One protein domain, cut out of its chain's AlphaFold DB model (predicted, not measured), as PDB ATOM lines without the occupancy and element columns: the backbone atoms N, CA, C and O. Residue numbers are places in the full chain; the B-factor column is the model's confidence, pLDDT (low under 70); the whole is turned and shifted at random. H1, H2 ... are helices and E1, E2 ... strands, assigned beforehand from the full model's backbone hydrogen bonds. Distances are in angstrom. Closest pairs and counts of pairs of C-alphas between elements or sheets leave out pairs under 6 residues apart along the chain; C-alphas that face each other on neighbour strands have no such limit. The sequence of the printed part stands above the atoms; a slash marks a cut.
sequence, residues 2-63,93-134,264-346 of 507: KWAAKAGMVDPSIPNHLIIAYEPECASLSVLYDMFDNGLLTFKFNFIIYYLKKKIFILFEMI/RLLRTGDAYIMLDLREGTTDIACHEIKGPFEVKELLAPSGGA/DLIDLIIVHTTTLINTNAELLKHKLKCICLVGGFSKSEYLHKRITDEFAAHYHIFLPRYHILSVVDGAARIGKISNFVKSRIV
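AT A GLANCE: This is residues 2 to 63, 93 to 134 and 264 to 346 of the 507 residues of an uncharacterized protein of Reticulomyxa filosa (UniProt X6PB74). A twisted sheet of five strands wraps round helix H2, and H4 and H6 pack side by side over its other face, making three layers, with helices on both faces of the sheet. H7 crosses H2, and residues 52 to 63 of H3 stick out from the body. The printed part has 187 residues with seven named helices and six named strands, in the order H1 H2 H3 E1 E2 E3 H4 H5 E4 H6 E5 H7 E6; the mixed sheet runs E3 E2 E1 E4 E5, and the class is mixed, helices and strands. The whole is compact, with a radius of gyration of the C-alphas of 16.9 A, and spans 47 by 45 by 33 A.

HOW THE PARTS SIT: Begin at H1, residues 2 to 6, which is not on the sheet. The sheet curls round H2, residues 23 to 37, which touches H7, residues 326 to 334, about perpendicular at 87 degrees, with the closest C-alphas, of Cys 26 and Gly 330, 3.9 A apart. H3, residues 45 to 63, touches no helix. Next, E1, residues 100 to 106, E2, residues 111 to 120, and E3, residues 123 to 133, form a meander of two hairpins, each strand the antiparallel neighbour of the one before; find N 103 and O 114 at 2.8 A, and N 113 and O 131 at 2.7 A. H4, residues 264 to 279, is on the opposite face from H2, at a height over the sheet of 9.6 A. H5, residues 281 to 284, only grazes the sheet. E4, residues 288 to 294, is parallel to E1, with N 104 and O 292 at 2.8 A. E4, H6, residues 301 to 311, and E5, residues 316 to 318, make a strand-helix-strand unit, two parallel neighbour strands with a helix between, its crossover right-handed; N 291 and O 316 are 2.8 A apart. H4 touches H6 with residues 266 to 270 alone, at a shallow tilt of 26 degrees, the same way, Ile 266 and Leu 303 having the closest C-alphas, 6.8 A apart. E6, residues 343 to 345, pairs with no named strand. Every O i to N i+4 pair is within hydrogen-bond range in H1, H3, H6 and H7, against 10 of 11 in H2 and 10 of 12 in H4; H5 is too short for one.

IN THESE COORDINATES: Find C-alpha 2 at (186.727, 139.217, 127.435), where H1 begins. H2 covers 21.8 A, H3 26.8 A, E2 26.6 A, E3 26.2 A and H4 22.7 A; E6 ends at C-alpha 345, (165.115, 150.567, 148.725).

THE WHOLE: Cuts leave 35.0 A between C-alphas 63 and 93 and 12.2 A between 134 and 264. The H1 to H2 link is long. Confidence is low, under 70, in 40 residues, among them 2 to 23 and 335 to 339.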
ATOM      1  N   LYS A   2     186.106 140.059 126.375       48.78
ATOM      2  CA  LYS A   2     186.727 139.217 127.435       48.78
ATOM      3  C   LYS A   2     186.559 139.768 128.861       48.78
ATOM      4  O   LYS A   2     186.329 139.000 129.785       48.78
ATOM      5  N   TRP A   3     186.649 141.090 129.038       56.66
ATOM      6  CA  TRP A   3     186.419 141.730 130.339       56.66
ATOM      7  C   TRP A   3     184.951 141.640 130.783       56.66
ATOM      8  O   TRP A   3     184.701 141.342 131.940       56.66
ATOM      9  N   ALA A   4     184.002 141.822 129.859       47.94
ATOM     10  CA  ALA A   4     182.567 141.764 130.136       47.94
ATOM     11  C   ALA A   4     182.133 140.340 130.516       47.94
ATOM     12  O   ALA A   4     181.405 140.161 131.482       47.94
ATOM     13  N   ALA A   5     182.678 139.323 129.838       54.34
ATOM     14  CA  ALA A   5     182.482 137.921 130.204       54.34
ATOM     15  C   ALA A   5     183.075 137.593 131.588       54.34
ATOM     16  O   ALA A   5     182.430 136.940 132.398       54.34
ATOM     17  N   LYS A   6     184.281 138.094 131.899       55.31
ATOM     18  CA  LYS A   6     184.899 137.918 133.226       55.31
ATOM     19  C   LYS A   6     184.118 138.629 134.342       55.31
ATOM     20  O   LYS A   6     184.158 138.176 135.479       55.31
ATOM     21  N   ALA A   7     183.431 139.720 134.015       52.19
ATOM     22  CA  ALA A   7     182.590 140.483 134.930       52.19
ATOM     23  C   ALA A   7     181.144 139.954 135.031       52.19
ATOM     24  O   ALA A   7     180.329 140.586 135.689       52.19
ATOM     25  N   GLY A   8     180.803 138.836 134.370       53.41
ATOM     26  CA  GLY A   8     179.438 138.288 134.373       53.41
ATOM     27  C   GLY A   8     178.409 139.147 133.627       53.41
ATOM     28  O   GLY A   8     177.214 138.938 133.768       53.41
ATOM     29  N   MET A   9     178.859 140.111 132.820       52.91
ATOM     30  CA  MET A   9     178.006 141.077 132.120       52.91
ATOM     31  C   MET A   9     177.605 140.610 130.720       52.91
ATOM     32  O   MET A   9     177.253 141.430 129.880       52.91
ATOM     33  N   VAL A  10     177.737 139.324 130.408       56.12
ATOM     34  CA  VAL A  10     177.385 138.757 129.103       56.12
ATOM     35  C   VAL A  10     176.633 137.469 129.361       56.12
ATOM     36  O   VAL A  10     177.141 136.611 130.083       56.12
ATOM     37  N   ASP A  11     175.454 137.331 128.761       54.19
ATOM     38  CA  ASP A  11     174.727 136.068 128.782       54.19
ATOM     39  C   ASP A  11     175.511 135.033 127.948       54.19
ATOM     40  O   ASP A  11     175.731 135.255 126.751       54.19
ATOM     41  N   PRO A  12     175.956 133.904 128.534       57.62
ATOM     42  CA  PRO A  12     176.681 132.870 127.797       57.62
ATOM     43  C   PRO A  12     175.877 132.269 126.635       57.62
ATOM     44  O   PRO A  12     176.472 131.748 125.691       57.62
ATOM     45  N   SER A  13     174.545 132.332 126.703       57.12
ATOM     46  CA  SER A  13     173.621 131.840 125.680       57.12
ATOM     47  C   SER A  13     173.389 132.834 124.534       57.12
ATOM     48  O   SER A  13     172.922 132.422 123.471       57.12
ATOM     49  N   ILE A  14     173.775 134.111 124.694       53.69
ATOM     50  CA  ILE A  14     173.607 135.165 123.680       53.69
ATOM     51  C   ILE A  14     174.950 135.877 123.421       53.69
ATOM     52  O   ILE A  14     175.279 136.888 124.054       53.69
ATOM     53  N   PRO A  15     175.751 135.392 122.453       43.19
ATOM     54  CA  PRO A  15     177.019 136.020 122.100       43.19
ATOM     55  C   PRO A  15     176.827 137.493 121.703       43.19
ATOM     56  O   PRO A  15     176.006 137.807 120.847       43.19
ATOM     57  N   ASN A  16     177.640 138.391 122.274       41.41
ATOM     58  CA  ASN A  16     177.629 139.850 122.044       41.41
ATOM     59  C   ASN A  16     176.500 140.653 122.713       41.41
ATOM     60  O   ASN A  16     176.430 141.860 122.483       41.41
ATOM     61  N   HIS A  17     175.682 140.052 123.578       39.19
ATOM     62  CA  HIS A  17     174.730 140.807 124.392       39.19
ATOM     63  C   HIS A  17     175.360 141.178 125.740       39.19
ATOM     64  O   HIS A  17     175.698 140.303 126.537       39.19
ATOM     65  N   LEU A  18     175.571 142.476 125.980       44.03
ATOM     66  CA  LEU A  18     175.995 142.968 127.287       44.03
ATOM     67  C   LEU A  18     174.743 143.084 128.164       44.03
ATOM     68  O   LEU A  18     173.809 143.791 127.796       44.03
ATOM     69  N   ILE A  19     174.724 142.408 129.310       49.38
ATOM     70  CA  ILE A  19     173.700 142.575 130.342       49.38
ATOM     71  C   ILE A  19     173.940 143.952 130.971       49.38
ATOM     72  O   ILE A  19     174.667 144.093 131.955       49.38
ATOM     73  N   ILE A  20     173.399 145.004 130.358       50.50
ATOM     74  CA  ILE A  20     173.360 146.338 130.958       50.50
ATOM     75  C   ILE A  20     172.119 146.376 131.861       50.50
ATOM     76  O   ILE A  20     171.099 146.946 131.515       50.50
ATOM     77  N   ALA A  21     172.189 145.693 133.006       48.62
ATOM     78  CA  ALA A  21     171.103 145.623 133.997       48.62
ATOM     79  C   ALA A  21     171.279 146.616 135.167       48.62
ATOM     80  O   ALA A  21     170.681 146.446 136.221       48.62
ATOM     81  N   TYR A  22     172.134 147.630 135.005       56.38
ATOM     82  CA  TYR A  22     172.554 148.558 136.069       56.38
ATOM     83  C   TYR A  22     172.399 150.012 135.615       56.38
ATOM     84  O   TYR A  22     173.355 150.789 135.605       56.38
ATOM     85  N   GLU A  23     171.243 150.350 135.064       61.31
ATOM     86  CA  GLU A  23     171.122 151.520 134.201       61.31
ATOM     87  C   GLU A  23     171.245 152.866 134.933       61.31
ATOM     88  O   GLU A  23     172.055 153.678 134.475       61.31
ATOM     89  N   PRO A  24     170.703 153.068 136.146       70.88
ATOM     90  CA  PRO A  24     171.149 154.188 136.962       70.88
ATOM     91  C   PRO A  24     172.467 153.902 137.706       70.88
ATOM     92  O   PRO A  24     173.298 154.793 137.828       70.88
ATOM     93  N   GLU A  25     172.748 152.696 138.207       77.06
ATOM     94  CA  GLU A  25     173.885 152.485 139.125       77.06
ATOM     95  C   GLU A  25     175.249 152.526 138.441       77.06
ATOM     96  O   GLU A  25     176.219 153.035 139.007       77.06
ATOM     97  N   CYS A  26     175.341 152.038 137.208       83.50
ATOM     98  CA  CYS A  26     176.539 152.222 136.404       83.50
ATOM     99  C   CYS A  26     176.805 153.710 136.194       83.50
ATOM    100  O   CYS A  26     177.900 154.196 136.492       83.50
ATOM    101  N   ALA A  27     175.792 154.446 135.729       87.94
ATOM    102  CA  ALA A  27     175.928 155.878 135.519       87.94
ATOM    103  C   ALA A  27     176.346 156.590 136.814       87.94
ATOM    104  O   ALA A  27     177.217 157.453 136.775       87.94
ATOM    105  N   SER A  28     175.830 156.138 137.958       89.69
ATOM    106  CA  SER A  28     176.124 156.636 139.307       89.69
ATOM    107  C   SER A  28     177.612 156.573 139.611       89.69
ATOM    108  O   SER A  28     178.244 157.565 139.981       89.69
ATOM    109  N   LEU A  29     178.205 155.402 139.373       89.12
ATOM    110  CA  LEU A  29     179.626 155.190 139.570       89.12
ATOM    111  C   LEU A  29     180.448 156.093 138.644       89.12
ATOM    112  O   LEU A  29     181.355 156.773 139.117       89.12
ATOM    113  N   SER A  30     180.119 156.151 137.352       90.44
ATOM    114  CA  SER A  30     180.807 157.033 136.395       90.44
ATOM    115  C   SER A  30     180.727 158.505 136.807       90.44
ATOM    116  O   SER A  30     181.734 159.212 136.772       90.44
ATOM    117  N   VAL A  31     179.546 158.963 137.223       91.56
ATOM    118  CA  VAL A  31     179.289 160.337 137.667       91.56
ATOM    119  C   VAL A  31     180.137 160.668 138.885       91.56
ATOM    120  O   VAL A  31     180.796 161.698 138.887       91.56
ATOM    121  N   LEU A  32     180.211 159.789 139.888       91.19
ATOM    122  CA  LEU A  32     181.040 160.030 141.074       91.19
ATOM    123  C   LEU A  32     182.530 160.159 140.741       91.19
ATOM    124  O   LEU A  32     183.221 160.981 141.343       91.19
ATOM    125  N   TYR A  33     183.028 159.367 139.787       89.88
ATOM    126  CA  TYR A  33     184.398 159.507 139.283       89.88
ATOM    127  C   TYR A  33     184.623 160.865 138.625       89.88
ATOM    128  O   TYR A  33     185.628 161.512 138.916       89.88
ATOM    129  N   ASP A  34     183.690 161.311 137.789       90.50
ATOM    130  CA  ASP A  34     183.797 162.602 137.116       90.50
ATOM    131  C   ASP A  34     183.654 163.768 138.106       90.50
ATOM    132  O   ASP A  34     184.436 164.715 138.072       90.50
ATOM    133  N   MET A  35     182.740 163.680 139.075       90.44
ATOM    134  CA  MET A  35     182.624 164.652 140.165       90.44
ATOM    135  C   MET A  35     183.923 164.755 140.967       90.44
ATOM    136  O   MET A  35     184.349 165.857 141.303       90.44
ATOM    137  N   PHE A  36     184.565 163.626 141.276       88.56
ATOM    138  CA  PHE A  36     185.834 163.619 142.001       88.56
ATOM    139  C   PHE A  36     186.972 164.212 141.162       88.56
ATOM    140  O   PHE A  36     187.716 165.065 141.643       88.56
ATOM    141  N   ASP A  37     187.095 163.803 139.897       85.75
ATOM    142  CA  ASP A  37     188.153 164.275 138.999       85.75
ATOM    143  C   ASP A  37     188.018 165.780 138.673       85.75
ATOM    144  O   ASP A  37     189.036 166.446 138.482       85.75
ATOM    145  N   ASN A  38     186.797 166.336 138.672       83.75
ATOM    146  CA  ASN A  38     186.540 167.776 138.512       83.75
ATOM    147  C   ASN A  38     186.519 168.553 139.843       83.75
ATOM    148  O   ASN A  38     186.220 169.746 139.857       83.75
ATOM    149  N   GLY A  39     186.824 167.896 140.966       83.25
ATOM    150  CA  GLY A  39     186.901 168.536 142.279       83.25
ATOM    151  C   GLY A  39     185.553 168.918 142.894       83.25
ATOM    152  O   GLY A  39     185.551 169.649 143.871       83.25
ATOM    153  N   LEU A  40     184.423 168.431 142.370       85.19
ATOM    154  CA  LEU A  40     183.087 168.619 142.955       85.19
ATOM    155  C   LEU A  40     182.833 167.668 144.138       85.19
ATOM    156  O   LEU A  40     182.050 167.986 145.030       85.19
ATOM    157  N   LEU A  41     183.498 166.512 144.162       83.81
ATOM    158  CA  LEU A  41     183.419 165.517 145.233       83.81
ATOM    159  C   LEU A  41     184.764 165.397 145.946       83.81
ATOM    160  O   LEU A  41     185.798 165.209 145.310       83.81
ATOM    161  N   THR A  42     184.749 165.450 147.278       80.75
ATOM    162  CA  THR A  42     185.959 165.304 148.094       80.75
ATOM    163  C   THR A  42     185.837 164.173 149.109       80.75
ATOM    164  O   THR A  42     184.784 163.931 149.702       80.75
ATOM    165  N   PHE A  43     186.953 163.479 149.337       78.75
ATOM    166  CA  PHE A  43     187.079 162.414 150.330       78.75
ATOM    167  C   PHE A  43     188.158 162.772 151.356       78.75
ATOM    168  O   PHE A  43     188.927 163.715 151.184       78.75
ATOM    169  N   LYS A  44     188.253 161.999 152.445       73.88
ATOM    170  CA  LYS A  44     189.309 162.194 153.451       73.88
ATOM    171  C   LYS A  44     190.700 162.180 152.798       73.88
ATOM    172  O   LYS A  44     190.977 161.344 151.940       73.88
ATOM    173  N   PHE A  45     191.592 163.047 153.277       67.25
ATOM    174  CA  PHE A  45     192.927 163.297 152.712       67.25
ATOM    175  C   PHE A  45     193.746 162.026 152.408       67.25
ATOM    176  O   PHE A  45     194.348 161.903 151.345       67.25
ATOM    177  N   ASN A  46     193.698 161.026 153.295       63.50
ATOM    178  CA  ASN A  46     194.403 159.754 153.100       63.50
ATOM    179  C   ASN A  46     193.924 158.983 151.857       63.50
ATOM    180  O   ASN A  46     194.735 158.364 151.167       63.50
ATOM    181  N   PHE A  47     192.625 159.041 151.544       70.56
ATOM    182  CA  PHE A  47     192.077 158.421 150.340       70.56
ATOM    183  C   PHE A  47     192.532 159.158 149.078       70.56
ATOM    184  O   PHE A  47     192.909 158.515 148.102       70.56
ATOM    185  N   ILE A  48     192.564 160.494 149.118       69.94
ATOM    186  CA  ILE A  48     193.039 161.321 148.001       69.94
ATOM    187  C   ILE A  48     194.481 160.940 147.643       69.94
ATOM    188  O   ILE A  48     194.770 160.664 146.480       69.94
ATOM    189  N   ILE A  49     195.373 160.835 148.637       64.75
ATOM    190  CA  ILE A  49     196.766 160.408 148.413       64.75
ATOM    191  C   ILE A  49     196.820 159.015 147.781       64.75
ATOM    192  O   ILE A  49     197.565 158.806 146.824       64.75
ATOM    193  N   TYR A  50     196.053 158.057 148.305       70.88
ATOM    194  CA  TYR A  50     196.011 156.699 147.763       70.88
ATOM    195  C   TYR A  50     195.542 156.678 146.301       70.88
ATOM    196  O   TYR A  50     196.190 156.065 145.451       70.88
ATOM    197  N   TYR A  51     194.456 157.389 145.991       70.25
ATOM    198  CA  TYR A  51     193.901 157.463 144.646       70.25
ATOM    199  C   TYR A  51     194.866 158.125 143.659       70.25
ATOM    200  O   TYR A  51     195.135 157.563 142.598       70.25
ATOM    201  N   LEU A  52     195.452 159.271 144.024       72.06
ATOM    202  CA  LEU A  52     196.435 159.963 143.187       72.06
ATOM    203  C   LEU A  52     197.666 159.091 142.935       72.06
ATOM    204  O   LEU A  52     198.107 158.986 141.793       72.06
ATOM    205  N   LYS A  53     198.177 158.392 143.960       68.06
ATOM    206  CA  LYS A  53     199.273 157.424 143.796       68.06
ATOM    207  C   LYS A  53     198.907 156.316 142.812       68.06
ATOM    208  O   LYS A  53     199.721 155.982 141.960       68.06
ATOM    209  N   LYS A  54     197.688 155.774 142.889       70.50
ATOM    210  CA  LYS A  54     197.215 154.724 141.978       70.50
ATOM    211  C   LYS A  54     197.030 155.238 140.546       70.50
ATOM    212  O   LYS A  54     197.412 154.545 139.611       70.50
ATOM    213  N   LYS A  55     196.501 156.455 140.363       71.44
ATOM    214  CA  LYS A  55     196.342 157.098 139.046       71.44
ATOM    215  C   LYS A  55     197.703 157.376 138.404       71.44
ATOM    216  O   LYS A  55     197.894 157.041 137.243       71.44
ATOM    217  N   ILE A  56     198.662 157.898 139.176       72.88
ATOM    218  CA  ILE A  56     200.054 158.096 138.738       72.88
ATOM    219  C   ILE A  56     200.711 156.755 138.401       72.88
ATOM    220  O   ILE A  56     201.370 156.659 137.376       72.88
ATOM    221  N   PHE A  57     200.509 155.717 139.216       68.94
ATOM    222  CA  PHE A  57     201.046 154.380 138.953       68.94
ATOM    223  C   PHE A  57     200.493 153.778 137.654       68.94
ATOM    224  O   PHE A  57     201.265 153.282 136.844       68.94
ATOM    225  N   ILE A  58     199.183 153.883 137.409       65.31
ATOM    226  CA  ILE A  58     198.562 153.425 136.154       65.31
ATOM    227  C   ILE A  58     199.079 154.239 134.967       65.31
ATOM    228  O   ILE A  58     199.412 153.663 133.939       65.31
ATOM    229  N   LEU A  59     199.180 155.565 135.103       62.62
ATOM    230  CA  LEU A  59     199.730 156.420 134.050       62.62
ATOM    231  C   LEU A  59     201.190 156.046 133.752       62.62
ATOM    232  O   LEU A  59     201.579 155.980 132.593       62.62
ATOM    233  N   PHE A  60     201.973 155.734 134.786       63.59
ATOM    234  CA  PHE A  60     203.340 155.247 134.654       63.59
ATOM    235  C   PHE A  60     203.392 153.883 133.954       63.59
ATOM    236  O   PHE A  60     204.181 153.734 133.033       63.59
ATOM    237  N   GLU A  61     202.519 152.929 134.299       63.47
ATOM    238  CA  GLU A  61     202.424 151.639 133.594       63.47
ATOM    239  C   GLU A  61     201.959 151.765 132.137       63.47
ATOM    240  O   GLU A  61     202.377 150.988 131.280       63.47
ATOM    241  N   MET A  62     201.092 152.729 131.828       50.75
ATOM    242  CA  MET A  62     200.687 153.012 130.450       50.75
ATOM    243  C   MET A  62     201.853 153.601 129.650       50.75
ATOM    244  O   MET A  62     202.125 153.139 128.547       50.75
ATOM    245  N   ILE A  63     202.596 154.544 130.238       63.53
ATOM    246  CA  ILE A  63     203.792 155.138 129.626       63.53
ATOM    247  C   ILE A  63     204.903 154.091 129.447       63.53
ATOM    248  O   ILE A  63     205.579 154.086 128.420       63.53
ATOM    249  N   ARG A  93     179.367 173.998 147.771       62.41
ATOM    250  CA  ARG A  93     179.091 173.250 146.529       62.41
ATOM    251  C   ARG A  93     179.768 171.883 146.469       62.41
ATOM    252  O   ARG A  93     179.373 171.056 145.658       62.41
ATOM    253  N   LEU A  94     180.756 171.643 147.328       81.38
ATOM    254  CA  LEU A  94     181.474 170.373 147.405       81.38
ATOM    255  C   LEU A  94     180.611 169.278 148.037       81.38
ATOM    256  O   LEU A  94     180.247 169.383 149.208       81.38
ATOM    257  N   LEU A  95     180.381 168.202 147.287       89.38
ATOM    258  CA  LEU A  95     179.766 166.972 147.773       89.38
ATOM    259  C   LEU A  95     180.725 166.209 148.692       89.38
ATOM    260  O   LEU A  95     181.941 166.158 148.466       89.38
ATOM    261  N   ARG A  96     180.169 165.592 149.735       90.38
ATOM    262  CA  ARG A  96     180.887 164.809 150.748       90.38
ATOM    263  C   ARG A  96     180.085 163.575 151.146       90.38
ATOM    264  O   ARG A  96     178.920 163.408 150.800       90.38
ATOM    265  N   THR A  97     180.708 162.705 151.935       90.75
ATOM    266  CA  THR A  97     179.995 161.609 152.598       90.75
ATOM    267  C   THR A  97     178.820 162.144 153.426       90.75
ATOM    268  O   THR A  97     179.009 163.018 154.270       90.75
ATOM    269  N   GLY A  98     177.634 161.580 153.205       92.25
ATOM    270  CA  GLY A  98     176.366 161.988 153.811       92.25
ATOM    271  C   GLY A  98     175.517 162.902 152.924       92.25
ATOM    272  O   GLY A  98     174.306 162.968 153.142       92.25
ATOM    273  N   ASP A  99     176.110 163.550 151.918       94.88
ATOM    274  CA  ASP A  99     175.352 164.282 150.905       94.88
ATOM    275  C   ASP A  99     174.688 163.315 149.923       94.88
ATOM    276  O   ASP A  99     175.114 162.168 149.740       94.88
ATOM    277  N   ALA A 100     173.635 163.801 149.276       95.81
ATOM    278  CA  ALA A 100     172.848 163.064 148.312       95.81
ATOM    279  C   ALA A 100     172.731 163.800 146.977       95.81
ATOM    280  O   ALA A 100     172.803 165.033 146.898       95.81
ATOM    281  N   TYR A 101     172.503 163.020 145.930       96.12
ATOM    282  CA  TYR A 101     172.202 163.515 144.597       96.12
ATOM    283  C   TYR A 101     171.085 162.698 143.958       96.12
ATOM    284  O   TYR A 101     170.907 161.513 144.246       96.12
ATOM    285  N   ILE A 102     170.332 163.355 143.084       96.56
ATOM    286  CA  ILE A 102     169.419 162.699 142.155       96.56
ATOM    287  C   ILE A 102     170.156 162.540 140.834       96.56
ATOM    288  O   ILE A 102     170.895 163.429 140.415       96.56
ATOM    289  N   MET A 103     169.964 161.412 140.175       95.19
ATOM    290  CA  MET A 103     170.430 161.192 138.822       95.19
ATOM    291  C   MET A 103     169.248 160.962 137.905       95.19
ATOM    292  O   MET A 103     168.402 160.123 138.198       95.19
ATOM    293  N   LEU A 104     169.228 161.722 136.818       95.94
ATOM    294  CA  LEU A 104     168.273 161.626 135.730       95.94
ATOM    295  C   LEU A 104     169.001 160.972 134.550       95.94
ATOM    296  O   LEU A 104     169.808 161.623 133.879       95.94
ATOM    297  N   ASP A 105     168.764 159.681 134.333       94.00
ATOM    298  CA  ASP A 105     169.239 158.958 133.155       94.00
ATOM    299  C   ASP A 105     168.250 159.151 132.009       94.00
ATOM    300  O   ASP A 105     167.227 158.482 131.912       94.00
ATOM    301  N   LEU A 106     168.547 160.151 131.182       94.31
ATOM    302  CA  LEU A 106     167.691 160.684 130.133       94.31
ATOM    303  C   LEU A 106     168.052 160.012 128.809       94.31
ATOM    304  O   LEU A 106     168.989 160.426 128.108       94.31
ATOM    305  N   ARG A 107     167.327 158.952 128.454       90.19
ATOM    306  CA  ARG A 107     167.621 158.128 127.277       90.19
ATOM    307  C   ARG A 107     166.676 158.428 126.126       90.19
ATOM    308  O   ARG A 107     165.856 159.340 126.162       90.19
ATOM    309  N   GLU A 108     166.834 157.653 125.061       88.88
ATOM    310  CA  GLU A 108     165.968 157.729 123.894       88.88
ATOM    311  C   GLU A 108     164.545 157.259 124.217       88.88
ATOM    312  O   GLU A 108     163.603 157.956 123.877       88.88
ATOM    313  N   GLY A 109     164.370 156.127 124.909       85.94
ATOM    314  CA  GLY A 109     163.038 155.590 125.228       85.94
ATOM    315  C   GLY A 109     162.538 155.932 126.631       85.94
ATOM    316  O   GLY A 109     161.390 156.331 126.805       85.94
ATOM    317  N   THR A 110     163.390 155.792 127.643       88.19
ATOM    318  CA  THR A 110     163.013 155.961 129.052       88.19
ATOM    319  C   THR A 110     163.781 157.098 129.703       88.19
ATOM    320  O   THR A 110     164.846 157.510 129.240       88.19
ATOM    321  N   THR A 111     163.215 157.615 130.786       90.94
ATOM    322  CA  THR A 111     163.960 158.371 131.783       90.94
ATOM    323  C   THR A 111     163.928 157.583 133.081       90.94
ATOM    324  O   THR A 111     162.838 157.314 133.585       90.94
ATOM    325  N   ASP A 112     165.099 157.250 133.613       90.62
ATOM    326  CA  ASP A 112     165.265 156.538 134.881       90.62
ATOM    327  C   ASP A 112     165.825 157.496 135.943       90.62
ATOM    328  O   ASP A 112     166.772 158.248 135.700       90.62
ATOM    329  N   ILE A 113     165.228 157.492 137.132       92.56
ATOM    330  CA  ILE A 113     165.523 158.426 138.219       92.56
ATOM    331  C   ILE A 113     165.928 157.642 139.458       92.56
ATOM    332  O   ILE A 113     165.145 156.863 140.004       92.56
ATOM    333  N   ALA A 114     167.142 157.905 139.937       91.69
ATOM    334  CA  ALA A 114     167.685 157.308 141.152       91.69
ATOM    335  C   ALA A 114     168.175 158.385 142.125       91.69
ATOM    336  O   ALA A 114     168.747 159.396 141.714       91.69
ATOM    337  N   CYS A 115     167.980 158.158 143.425       94.69
ATOM    338  CA  CYS A 115     168.452 159.053 144.480       94.69
ATOM    339  C   CYS A 115     169.464 158.332 145.369       94.69
ATOM    340  O   CYS A 115     169.130 157.341 146.021       94.69
ATOM    341  N   HIS A 116     170.694 158.842 145.416       94.44
ATOM    342  CA  HIS A 116     171.806 158.198 146.108       94.44
ATOM    343  C   HIS A 116     172.380 159.080 147.218       94.44
ATOM    344  O   HIS A 116     172.640 160.260 146.998       94.44
ATOM    345  N   GLU A 117     172.651 158.489 148.384       94.94
ATOM    346  CA  GLU A 117     173.501 159.063 149.435       94.94
ATOM    347  C   GLU A 117     174.932 158.546 149.267       94.94
ATOM    348  O   GLU A 117     175.165 157.338 149.167       94.94
ATOM    349  N   ILE A 118     175.907 159.451 149.293       93.88
ATOM    350  CA  ILE A 118     177.328 159.112 149.235       93.88
ATOM    351  C   ILE A 118     177.750 158.568 150.604       93.88
ATOM    352  O   ILE A 118     177.760 159.298 151.595       93.88
ATOM    353  N   LYS A 119     178.141 157.294 150.686       90.94
ATOM    354  CA  LYS A 119     178.573 156.658 151.950       90.94
ATOM    355  C   LYS A 119     180.080 156.599 152.107       90.94
ATOM    356  O   LYS A 119     180.581 156.615 153.229       90.94
ATOM    357  N   GLY A 120     180.802 156.598 150.999       84.75
ATOM    358  CA  GLY A 120     182.243 156.450 151.006       84.75
ATOM    359  C   GLY A 120     182.857 156.745 149.646       84.75
ATOM    360  O   GLY A 120     182.180 157.269 148.754       84.75
ATOM    361  N   PRO A 121     184.150 156.435 149.487       81.06
ATOM    362  CA  PRO A 121     184.847 156.637 148.234       81.06
ATOM    363  C   PRO A 121     184.291 155.752 147.125       81.06
ATOM    364  O   PRO A 121     184.589 154.563 147.073       81.06
ATOM    365  N   PHE A 122     183.495 156.356 146.240       83.06
ATOM    366  CA  PHE A 122     182.749 155.636 145.208       83.06
ATOM    367  C   PHE A 122     181.895 154.523 145.824       83.06
ATOM    368  O   PHE A 122     181.930 153.392 145.365       83.06
ATOM    369  N   GLU A 123     181.175 154.835 146.901       87.31
ATOM    370  CA  GLU A 123     180.197 153.941 147.515       87.31
ATOM    371  C   GLU A 123     178.924 154.727 147.791       87.31
ATOM    372  O   GLU A 123     178.974 155.826 148.361       87.31
ATOM    373  N   VAL A 124     177.786 154.154 147.415       90.44
ATOM    374  CA  VAL A 124     176.477 154.785 147.589       90.44
ATOM    375  C   VAL A 124     175.515 153.867 148.310       90.44
ATOM    376  O   VAL A 124     175.667 152.645 148.309       90.44
ATOM    377  N   LYS A 125     174.478 154.466 148.882       90.06
ATOM    378  CA  LYS A 125     173.223 153.766 149.111       90.06
ATOM    379  C   LYS A 125     172.085 154.480 148.420       90.06
ATOM    380  O   LYS A 125     172.128 155.698 148.251       90.06
ATOM    381  N   GLU A 126     171.071 153.723 148.060       90.31
ATOM    382  CA  GLU A 126     169.829 154.277 147.556       90.31
ATOM    383  C   GLU A 126     169.017 154.882 148.712       90.31
ATOM    384  O   GLU A 126     168.896 154.284 149.781       90.31
ATOM    385  N   LEU A 127     168.509 156.099 148.524       91.88
ATOM    386  CA  LEU A 127     167.638 156.764 149.498       91.88
ATOM    387  C   LEU A 127     166.160 156.565 149.197       91.88
ATOM    388  O   LEU A 127     165.348 156.596 150.116       91.88
ATOM    389  N   LEU A 128     165.825 156.407 147.921       89.94
ATOM    390  CA  LEU A 128     164.465 156.305 147.417       89.94
ATOM    391  C   LEU A 128     164.435 155.231 146.342       89.94
ATOM    392  O   LEU A 128     165.344 155.197 145.514       89.94
ATOM    393  N   ALA A 129     163.372 154.428 146.327       83.81
ATOM    394  CA  ALA A 129     163.168 153.447 145.271       83.81
ATOM    395  C   ALA A 129     163.269 154.128 143.888       83.81
ATOM    396  O   ALA A 129     162.727 155.233 143.728       83.81
ATOM    397  N   PRO A 130     163.930 153.506 142.895       83.81
ATOM    398  CA  PRO A 130     164.047 154.074 141.565       83.81
ATOM    399  C   PRO A 130     162.671 154.267 140.941       83.81
ATOM    400  O   PRO A 130     161.717 153.539 141.224       83.81
ATOM    401  N   SER A 131     162.570 155.279 140.095       87.94
ATOM    402  CA  SER A 131     161.324 155.657 139.437       87.94
ATOM    403  C   SER A 131     161.618 156.235 138.063       87.94
ATOM    404  O   SER A 131     162.775 156.432 137.711       87.94
ATOM    405  N   GLY A 132     160.583 156.524 137.285       88.12
ATOM    406  CA  GLY A 132     160.740 157.143 135.980       88.12
ATOM    407  C   GLY A 132     159.587 156.790 135.058       88.12
ATOM    408  O   GLY A 132     158.521 156.374 135.516       88.12
ATOM    409  N   GLY A 133     159.810 156.942 133.759       87.12
ATOM    410  CA  GLY A 133     158.771 156.711 132.771       87.12
ATOM    411  C   GLY A 133     159.280 156.676 131.342       87.12
ATOM    412  O   GLY A 133     160.457 156.897 131.047       87.12
ATOM    413  N   ALA A 134     158.339 156.430 130.440       89.31
ATOM    414  CA  ALA A 134     158.479 156.549 128.998       89.31
ATOM    415  C   ALA A 134     158.609 158.028 128.568       89.31
ATOM    416  O   ALA A 134     157.741 158.574 127.894       89.31
ATOM    417  N   ASP A 264     156.079 169.156 126.533       90.00
ATOM    418  CA  ASP A 264     155.157 168.070 126.892       90.00
ATOM    419  C   ASP A 264     155.884 166.861 127.510       90.00
ATOM    420  O   ASP A 264     155.324 166.155 128.346       90.00
ATOM    421  N   LEU A 265     157.148 166.642 127.133       94.31
ATOM    422  CA  LEU A 265     157.998 165.574 127.653       94.31
ATOM    423  C   LEU A 265     158.781 166.001 128.903       94.31
ATOM    424  O   LEU A 265     158.819 165.282 129.901       94.31
ATOM    425  N   ILE A 266     159.432 167.165 128.853       97.69
ATOM    426  CA  ILE A 266     160.279 167.684 129.934       97.69
ATOM    427  C   ILE A 266     159.441 168.007 131.174       97.69
ATOM    428  O   ILE A 266     159.905 167.790 132.294       97.69
ATOM    429  N   ASP A 267     158.205 168.471 130.994       97.50
ATOM    430  CA  ASP A 267     157.281 168.760 132.088       97.50
ATOM    431  C   ASP A 267     156.989 167.499 132.907       97.50
ATOM    432  O   ASP A 267     156.949 167.577 134.132       97.50
ATOM    433  N   LEU A 268     156.888 166.322 132.275       96.56
ATOM    434  CA  LEU A 268     156.726 165.047 132.987       96.56
ATOM    435  C   LEU A 268     157.930 164.760 133.895       96.56
ATOM    436  O   LEU A 268     157.759 164.405 135.062       96.56
ATOM    437  N   ILE A 269     159.146 164.979 133.386       97.62
ATOM    438  CA  ILE A 269     160.400 164.771 134.124       97.62
ATOM    439  C   ILE A 269     160.496 165.749 135.302       97.62
ATOM    440  O   ILE A 269     160.828 165.342 136.420       97.62
ATOM    441  N   ILE A 270     160.188 167.028 135.070       98.38
ATOM    442  CA  ILE A 270     160.204 168.077 136.096       98.38
ATOM    443  C   ILE A 270     159.158 167.791 137.171       98.38
ATOM    444  O   ILE A 270     159.505 167.740 138.349       98.38
ATOM    445  N   VAL A 271     157.901 167.555 136.786       98.06
ATOM    446  CA  VAL A 271     156.800 167.294 137.724       98.06
ATOM    447  C   VAL A 271     157.113 166.079 138.586       98.06
ATOM    448  O   VAL A 271     156.963 166.142 139.809       98.06
ATOM    449  N   HIS A 272     157.595 164.990 137.984       97.44
ATOM    450  CA  HIS A 272     157.960 163.789 138.729       97.44
ATOM    451  C   HIS A 272     159.130 164.036 139.684       97.44
ATOM    452  O   HIS A 272     159.049 163.672 140.856       97.44
ATOM    453  N   THR A 273     160.191 164.707 139.229       97.88
ATOM    454  CA  THR A 273     161.360 165.025 140.068       97.88
ATOM    455  C   THR A 273     160.979 165.943 141.231       97.88
ATOM    456  O   THR A 273     161.348 165.679 142.376       97.88
ATOM    457  N   THR A 274     160.175 166.976 140.979       98.00
ATOM    458  CA  THR A 274     159.653 167.884 142.008       98.00
ATOM    459  C   THR A 274     158.767 167.143 143.007       98.00
ATOM    460  O   THR A 274     158.898 167.341 144.214       98.00
ATOM    461  N   THR A 275     157.909 166.236 142.534       97.56
ATOM    462  CA  THR A 275     157.061 165.400 143.397       97.56
ATOM    463  C   THR A 275     157.915 164.491 144.275       97.56
ATOM    464  O   THR A 275     157.742 164.475 145.491       97.56
ATOM    465  N   LEU A 276     158.900 163.807 143.688       95.81
ATOM    466  CA  LEU A 276     159.844 162.947 144.398       95.81
ATOM    467  C   LEU A 276     160.586 163.712 145.506       95.81
ATOM    468  O   LEU A 276     160.684 163.217 146.631       95.81
ATOM    469  N   ILE A 277     161.064 164.926 145.214       97.25
ATOM    470  CA  ILE A 277     161.738 165.789 146.191       97.25
ATOM    471  C   ILE A 277     160.777 166.212 147.307       97.25
ATOM    472  O   ILE A 277     161.102 166.062 148.484       97.25
ATOM    473  N   ASN A 278     159.589 166.709 146.956       96.75
ATOM    474  CA  ASN A 278     158.633 167.265 147.915       96.75
ATOM    475  C   ASN A 278     158.042 166.194 148.838       96.75
ATOM    476  O   ASN A 278     157.978 166.391 150.051       96.75
ATOM    477  N   THR A 279     157.659 165.036 148.296       96.25
ATOM    478  CA  THR A 279     157.131 163.912 149.084       96.25
ATOM    479  C   THR A 279     158.165 163.373 150.075       96.25
ATOM    480  O   THR A 279     157.795 162.876 151.135       96.25
ATOM    481  N   ASN A 280     159.460 163.516 149.772       96.19
ATOM    482  CA  ASN A 280     160.560 163.030 150.604       96.19
ATOM    483  C   ASN A 280     161.371 164.167 151.241       96.19
ATOM    484  O   ASN A 280     162.534 163.969 151.607       96.19
ATOM    485  N   ALA A 281     160.767 165.351 151.396       95.06
ATOM    486  CA  ALA A 281     161.465 166.559 151.822       95.06
ATOM    487  C   ALA A 281     162.222 166.366 153.141       95.06
ATOM    488  O   ALA A 281     163.380 166.752 153.216       95.06
ATOM    489  N   GLU A 282     161.628 165.712 154.145       94.75
ATOM    490  CA  GLU A 282     162.280 165.469 155.442       94.75
ATOM    491  C   GLU A 282     163.506 164.548 155.339       94.75
ATOM    492  O   GLU A 282     164.519 164.791 155.995       94.75
ATOM    493  N   LEU A 283     163.453 163.521 154.483       94.12
ATOM    494  CA  LEU A 283     164.574 162.602 154.263       94.12
ATOM    495  C   LEU A 283     165.719 163.278 153.497       94.12
ATOM    496  O   LEU A 283     166.895 163.040 153.785       94.12
ATOM    497  N   LEU A 284     165.368 164.097 152.504       95.62
ATOM    498  CA  LEU A 284     166.311 164.762 151.605       95.62
ATOM    499  C   LEU A 284     166.828 166.091 152.161       95.62
ATOM    500  O   LEU A 284     167.839 166.612 151.680       95.62
ATOM    501  N   LYS A 285     166.164 166.634 153.186       91.19
ATOM    502  CA  LYS A 285     166.498 167.907 153.815       91.19
ATOM    503  C   LYS A 285     167.961 167.933 154.216       91.19
ATOM    504  O   LYS A 285     168.464 167.024 154.869       91.19
ATOM    505  N   HIS A 286     168.656 168.995 153.825       88.62
ATOM    506  CA  HIS A 286     170.091 169.180 154.054       88.62
ATOM    507  C   HIS A 286     171.019 168.127 153.421       88.62
ATOM    508  O   HIS A 286     172.218 168.396 153.402       88.62
ATOM    509  N   LYS A 287     170.514 167.016 152.868       94.81
ATOM    510  CA  LYS A 287     171.298 165.986 152.175       94.81
ATOM    511  C   LYS A 287     171.357 166.209 150.672       94.81
ATOM    512  O   LYS A 287     172.444 166.162 150.117       94.81
ATOM    513  N   LEU A 288     170.224 166.441 150.008       96.44
ATOM    514  CA  LEU A 288     170.192 166.607 148.554       96.44
ATOM    515  C   LEU A 288     170.900 167.906 148.158       96.44
ATOM    516  O   LEU A 288     170.499 168.990 148.582       96.44
ATOM    517  N   LYS A 289     171.960 167.789 147.355       95.38
ATOM    518  CA  LYS A 289     172.769 168.925 146.883       95.38
ATOM    519  C   LYS A 289     172.832 169.044 145.370       95.38
ATOM    520  O   LYS A 289     173.099 170.134 144.873       95.38
ATOM    521  N   CYS A 290     172.652 167.940 144.651       95.62
ATOM    522  CA  CYS A 290     172.987 167.864 143.237       95.62
ATOM    523  C   CYS A 290     171.941 167.075 142.444       95.62
ATOM    524  O   CYS A 290     171.411 166.077 142.931       95.62
ATOM    525  N   ILE A 291     171.689 167.502 141.208       97.31
ATOM    526  CA  ILE A 291     170.933 166.758 140.199       97.31
ATOM    527  C   ILE A 291     171.874 166.503 139.023       97.31
ATOM    528  O   ILE A 291     172.465 167.436 138.485       97.31
ATOM    529  N   CYS A 292     172.047 165.238 138.655       96.19
ATOM    530  CA  CYS A 292     172.996 164.797 137.640       96.19
ATOM    531  C   CYS A 292     172.253 164.385 136.377       96.19
ATOM    532  O   CYS A 292     171.337 163.568 136.457       96.19
ATOM    533  N   LEU A 293     172.664 164.903 135.224       96.50
ATOM    534  CA  LEU A 293     172.037 164.603 133.937       96.50
ATOM    535  C   LEU A 293     172.925 163.638 133.155       96.50
ATOM    536  O   LEU A 293     174.069 163.960 132.853       96.50
ATOM    537  N   VAL A 294     172.419 162.450 132.835       95.00
ATOM    538  CA  VAL A 294     173.133 161.442 132.032       95.00
ATOM    539  C   VAL A 294     172.258 160.947 130.885       95.00
ATOM    540  O   VAL A 294     171.104 161.348 130.762       95.00
ATOM    541  N   GLY A 295     172.817 160.132 129.994       92.38
ATOM    542  CA  GLY A 295     172.088 159.550 128.866       92.38
ATOM    543  C   GLY A 295     172.098 160.424 127.607       92.38
ATOM    544  O   GLY A 295     172.595 161.550 127.596       92.38
ATOM    545  N   GLY A 296     171.604 159.882 126.493       91.81
ATOM    546  CA  GLY A 296     171.660 160.545 125.185       91.81
ATOM    547  C   GLY A 296     170.859 161.848 125.112       91.81
ATOM    548  O   GLY A 296     171.330 162.817 124.515       91.81
ATOM    549  N   PHE A 297     169.695 161.900 125.764       94.25
ATOM    550  CA  PHE A 297     168.799 163.054 125.723       94.25
ATOM    551  C   PHE A 297     169.323 164.236 126.555       94.25
ATOM    552  O   PHE A 297     169.025 165.388 126.242       94.25
ATOM    553  N   SER A 298     170.223 163.992 127.516       93.44
ATOM    554  CA  SER A 298     170.930 165.062 128.243       93.44
ATOM    555  C   SER A 298     171.836 165.943 127.361       93.44
ATOM    556  O   SER A 298     172.288 166.989 127.815       93.44
ATOM    557  N   LYS A 299     172.067 165.580 126.085       91.50
ATOM    558  CA  LYS A 299     172.675 166.472 125.074       91.50
ATOM    559  C   LYS A 299     171.809 167.682 124.727       91.50
ATOM    560  O   LYS A 299     172.334 168.655 124.194       91.50
ATOM    561  N   SER A 300     170.495 167.585 124.922       94.50
ATOM    562  CA  SER A 300     169.571 168.652 124.559       94.50
ATOM    563  C   SER A 300     169.833 169.875 125.431       94.50
ATOM    564  O   SER A 300     169.591 169.873 126.637       94.50
ATOM    565  N   GLU A 301     170.301 170.946 124.803       93.88
ATOM    566  CA  GLU A 301     170.528 172.228 125.468       93.88
ATOM    567  C   GLU A 301     169.224 172.843 125.979       93.88
ATOM    568  O   GLU A 301     169.214 173.475 127.035       93.88
ATOM    569  N   TYR A 302     168.111 172.606 125.276       96.19
ATOM    570  CA  TYR A 302     166.792 173.026 125.737       96.19
ATOM    571  C   TYR A 302     166.382 172.281 127.012       96.19
ATOM    572  O   TYR A 302     165.950 172.908 127.977       96.19
ATOM    573  N   LEU A 303     166.602 170.961 127.068       96.31
ATOM    574  CA  LEU A 303     166.368 170.178 128.284       96.31
ATOM    575  C   LEU A 303     167.249 170.666 129.433       96.31
ATOM    576  O   LEU A 303     166.751 170.892 130.534       96.31
ATOM    577  N   HIS A 304     168.542 170.877 129.179       94.75
ATOM    578  CA  HIS A 304     169.456 171.368 130.203       94.75
ATOM    579  C   HIS A 304     169.020 172.741 130.725       94.75
ATOM    580  O   HIS A 304     169.000 172.946 131.939       94.75
ATOM    581  N   LYS A 305     168.601 173.653 129.838       95.31
ATOM    582  CA  LYS A 305     168.040 174.950 130.224       95.31
ATOM    583  C   LYS A 305     166.805 174.788 131.110       95.31
ATOM    584  O   LYS A 305     166.788 175.353 132.194       95.31
ATOM    585  N   ARG A 306     165.808 174.008 130.684       97.19
ATOM    586  CA  ARG A 306     164.551 173.799 131.428       97.19
ATOM    587  C   ARG A 306     164.798 173.232 132.831       97.19
ATOM    588  O   ARG A 306     164.250 173.742 133.801       97.19
ATOM    589  N   ILE A 307     165.658 172.220 132.942       97.69
ATOM    590  CA  ILE A 307     166.042 171.624 134.232       97.69
ATOM    591  C   ILE A 307     166.824 172.625 135.096       97.69
ATOM    592  O   ILE A 307     166.618 172.691 136.306       97.69
ATOM    593  N   THR A 308     167.704 173.424 134.492       96.06
ATOM    594  CA  THR A 308     168.460 174.464 135.205       96.06
ATOM    595  C   THR A 308     167.543 175.555 135.738       96.06
ATOM    596  O   THR A 308     167.636 175.889 136.915       96.06
ATOM    597  N   ASP A 309     166.642 176.081 134.907       96.31
ATOM    598  CA  ASP A 309     165.687 177.120 135.301       96.31
ATOM    599  C   ASP A 309     164.844 176.673 136.506       96.31
ATOM    600  O   ASP A 309     164.608 177.462 137.419       96.31
ATOM    601  N   GLU A 310     164.442 175.398 136.533       97.81
ATOM    602  CA  GLU A 310     163.620 174.831 137.601       97.81
ATOM    603  C   GLU A 310     164.410 174.585 138.899       97.81
ATOM    604  O   GLU A 310     163.975 174.940 139.996       97.81
ATOM    605  N   PHE A 311     165.589 173.966 138.801       97.00
ATOM    606  CA  PHE A 311     166.240 173.364 139.968       97.00
ATOM    607  C   PHE A 311     167.524 174.070 140.427       97.00
ATOM    608  O   PHE A 311     167.931 173.888 141.581       97.00
ATOM    609  N   ALA A 312     168.157 174.906 139.594       95.12
ATOM    610  CA  ALA A 312     169.472 175.490 139.897       95.12
ATOM    611  C   ALA A 312     169.464 176.501 141.055       95.12
ATOM    612  O   ALA A 312     170.514 176.798 141.628       95.12
ATOM    613  N   ALA A 313     168.288 177.014 141.430       93.50
ATOM    614  CA  ALA A 313     168.136 177.875 142.599       93.50
ATOM    615  C   ALA A 313     168.463 177.149 143.919       93.50
ATOM    616  O   ALA A 313     168.908 177.782 144.875       93.50
ATOM    617  N   HIS A 314     168.261 175.828 143.970       92.56
ATOM    618  CA  HIS A 314     168.386 175.031 145.196       92.56
ATOM    619  C   HIS A 314     169.446 173.933 145.098       92.56
ATOM    620  O   HIS A 314     170.039 173.561 146.112       92.56
ATOM    621  N   TYR A 315     169.699 173.424 143.893       94.81
ATOM    622  CA  TYR A 315     170.567 172.276 143.659       94.81
ATOM    623  C   TYR A 315     171.620 172.597 142.605       94.81
ATOM    624  O   TYR A 315     171.381 173.342 141.660       94.81
ATOM    625  N   HIS A 316     172.799 172.002 142.739       94.12
ATOM    626  CA  HIS A 316     173.788 172.036 141.676       94.12
ATOM    627  C   HIS A 316     173.341 171.127 140.524       94.12
ATOM    628  O   HIS A 316     173.075 169.946 140.744       94.12
ATOM    629  N   ILE A 317     173.266 171.662 139.307       95.50
ATOM    630  CA  ILE A 317     173.006 170.861 138.107       95.50
ATOM    631  C   ILE A 317     174.346 170.415 137.540       95.50
ATOM    632  O   ILE A 317     175.161 171.244 137.135       95.50
ATOM    633  N   PHE A 318     174.582 169.107 137.551       94.56
ATOM    634  CA  PHE A 318     175.827 168.507 137.095       94.56
ATOM    635  C   PHE A 318     175.605 167.726 135.802       94.56
ATOM    636  O   PHE A 318     174.845 166.758 135.763       94.56
ATOM    637  N   LEU A 319     176.313 168.124 134.750       93.56
ATOM    638  CA  LEU A 319     176.378 167.401 133.485       93.56
ATOM    639  C   LEU A 319     177.782 166.787 133.356       93.56
ATOM    640  O   LEU A 319     178.742 167.533 133.152       93.56
ATOM    641  N   PRO A 320     177.935 165.457 133.489       91.88
ATOM    642  CA  PRO A 320     179.230 164.805 133.346       91.88
ATOM    643  C   PRO A 320     179.833 165.024 131.961       91.88
ATOM    644  O   PRO A 320     179.123 165.041 130.953       91.88
ATOM    645  N   ARG A 321     181.164 165.072 131.883       88.38
ATOM    646  CA  ARG A 321     181.917 165.297 130.641       88.38
ATOM    647  C   ARG A 321     181.538 164.319 129.527       88.38
ATOM    648  O   ARG A 321     181.496 164.697 128.361       88.38
ATOM    649  N   TYR A 322     181.281 163.063 129.886       88.69
ATOM    650  CA  TYR A 322     180.873 162.006 128.960       88.69
ATOM    651  C   TYR A 322     179.502 161.435 129.335       88.69
ATOM    652  O   TYR A 322     179.324 160.221 129.373       88.69
ATOM    653  N   HIS A 323     178.529 162.312 129.591       90.19
ATOM    654  CA  HIS A 323     177.167 161.980 130.031       90.19
ATOM    655  C   HIS A 323     176.463 160.864 129.224       90.19
ATOM    656  O   HIS A 323     175.733 160.054 129.790       90.19
ATOM    657  N   ILE A 324     176.728 160.757 127.917       89.62
ATOM    658  CA  ILE A 324     176.177 159.718 127.019       89.62
ATOM    659  C   ILE A 324     176.769 158.335 127.316       89.62
ATOM    660  O   ILE A 324     176.122 157.313 127.120       89.62
ATOM    661  N   LEU A 325     178.031 158.304 127.748       89.75
ATOM    662  CA  LEU A 325     178.793 157.085 127.997       89.75
ATOM    663  C   LEU A 325     178.768 156.679 129.474       89.75
ATOM    664  O   LEU A 325     179.327 155.635 129.794       89.75
ATOM    665  N   SER A 326     178.122 157.450 130.358       90.50
ATOM    666  CA  SER A 326     178.143 157.229 131.811       90.50
ATOM    667  C   SER A 326     177.757 155.805 132.208       90.50
ATOM    668  O   SER A 326     178.399 155.196 133.059       90.50
ATOM    669  N   VAL A 327     176.739 155.236 131.562       87.12
ATOM    670  CA  VAL A 327     176.282 153.863 131.828       87.12
ATOM    671  C   VAL A 327     177.342 152.844 131.402       87.12
ATOM    672  O   VAL A 327     177.654 151.914 132.138       87.12
ATOM    673  N   VAL A 328     177.949 153.023 130.227       86.12
ATOM    674  CA  VAL A 328     178.949 152.085 129.693       86.12
ATOM    675  C   VAL A 328     180.273 152.182 130.459       86.12
ATOM    676  O   VAL A 328     180.877 151.158 130.784       86.12
ATOM    677  N   ASP A 329     180.719 153.397 130.784       86.50
ATOM    678  CA  ASP A 329     181.906 153.629 131.614       86.50
ATOM    679  C   ASP A 329     181.699 153.057 133.022       86.50
ATOM    680  O   ASP A 329     182.533 152.312 133.537       86.50
ATOM    681  N   GLY A 330     180.530 153.319 133.605       86.00
ATOM    682  CA  GLY A 330     180.086 152.743 134.866       86.00
ATOM    683  C   GLY A 330     180.127 151.222 134.892       86.00
ATOM    684  O   GLY A 330     180.742 150.637 135.782       86.00
ATOM    685  N   ALA A 331     179.550 150.583 133.876       81.19
ATOM    686  CA  ALA A 331     179.547 149.133 133.705       81.19
ATOM    687  C   ALA A 331     180.968 148.558 133.708       81.19
ATOM    688  O   ALA A 331     181.277 147.613 134.441       81.19
ATOM    689  N   ALA A 332     181.875 149.176 132.949       82.50
ATOM    690  CA  ALA A 332     183.274 148.765 132.913       82.50
ATOM    691  C   ALA A 332     183.981 148.921 134.275       82.50
ATOM    692  O   ALA A 332     184.883 148.138 134.597       82.50
ATOM    693  N   ARG A 333     183.584 149.911 135.086       81.75
ATOM    694  CA  ARG A 333     184.118 150.137 136.439       81.75
ATOM    695  C   ARG A 333     183.552 149.172 137.471       81.75
ATOM    696  O   ARG A 333     184.336 148.678 138.281       81.75
ATOM    697  N   ILE A 334     182.253 148.865 137.432       76.44
ATOM    698  CA  ILE A 334     181.621 147.885 138.333       76.44
ATOM    699  C   ILE A 334     182.321 146.530 138.208       76.44
ATOM    700  O   ILE A 334     182.654 145.919 139.219       76.44
ATOM    701  N   GLY A 335     182.703 146.119 136.993       68.06
ATOM    702  CA  GLY A 335     183.493 144.897 136.785       68.06
ATOM    703  C   GLY A 335     184.853 144.857 137.512       68.06
ATOM    704  O   GLY A 335     185.483 143.802 137.571       68.06
ATOM    705  N   LYS A 336     185.333 145.984 138.059       68.88
ATOM    706  CA  LYS A 336     186.566 146.095 138.862       68.88
ATOM    707  C   LYS A 336     186.315 146.450 140.331       68.88
ATOM    708  O   LYS A 336     187.240 146.319 141.132       68.88
ATOM    709  N   ILE A 337     185.125 146.944 140.673       67.81
ATOM    710  CA  ILE A 337     184.766 147.446 142.003       67.81
ATOM    711  C   ILE A 337     183.548 146.657 142.479       67.81
ATOM    712  O   ILE A 337     182.420 146.943 142.089       67.81
ATOM    713  N   SER A 338     183.780 145.668 143.340       62.91
ATOM    714  CA  SER A 338     182.701 144.961 144.030       62.91
ATOM    715  C   SER A 338     182.041 145.874 145.068       62.91
ATOM    716  O   SER A 338     182.734 146.624 145.758       62.91
ATOM    717  N   ASN A 339     180.724 145.752 145.241       68.38
ATOM    718  CA  ASN A 339     179.957 146.352 146.343       68.38
ATOM    719  C   ASN A 339     179.923 147.894 146.341       68.38
ATOM    720  O   ASN A 339     180.020 148.522 147.401       68.38
ATOM    721  N   PHE A 340     179.787 148.490 145.148       79.31
ATOM    722  CA  PHE A 340     179.544 149.925 144.949       79.31
ATOM    723  C   PHE A 340     178.280 150.410 145.682       79.31
ATOM    724  O   PHE A 340     178.323 151.384 146.435       79.31
ATOM    725  N   VAL A 341     177.161 149.710 145.474       79.75
ATOM    726  CA  VAL A 341     175.904 149.951 146.192       79.75
ATOM    727  C   VAL A 341     175.957 149.176 147.504       79.75
ATOM    728  O   VAL A 341     176.241 147.982 147.495       79.75
ATOM    729  N   LYS A 342     175.723 149.844 148.635       83.75
ATOM    730  CA  LYS A 342     175.704 149.211 149.966       83.75
ATOM    731  C   LYS A 342     174.326 148.714 150.359       83.75
ATOM    732  O   LYS A 342     174.212 147.645 150.951       83.75
ATOM    733  N   SER A 343     173.303 149.480 150.008       85.31
ATOM    734  CA  SER A 343     171.914 149.141 150.273       85.31
ATOM    735  C   SER A 343     170.975 149.778 149.250       85.31
ATOM    736  O   SER A 343     171.332 150.760 148.588       85.31
ATOM    737  N   ARG A 344     169.796 149.170 149.106       83.62
ATOM    738  CA  ARG A 344     168.744 149.494 148.131       83.62
ATOM    739  C   ARG A 344     167.410 149.690 148.841       83.62
ATOM    740  O   ARG A 344     167.210 149.099 149.900       83.62
ATOM    741  N   ILE A 345     166.495 150.454 148.251       86.12
ATOM    742  CA  ILE A 345     165.115 150.567 148.725       86.12
ATOM    743  C   ILE A 345     164.228 149.704 147.832       86.12
ATOM    744  O   ILE A 345     164.162 149.886 146.618       86.12
ATOM    745  N   VAL A 346     163.529 148.738 148.423       84.50
ATOM    746  CA  VAL A 346     162.726 147.794 147.638       84.50
ATOM    747  C   VAL A 346     161.443 148.467 147.130       84.50
ATOM    748  O   VAL A 346     160.719 149.100 147.897       84.50
TER     749      VAL A 346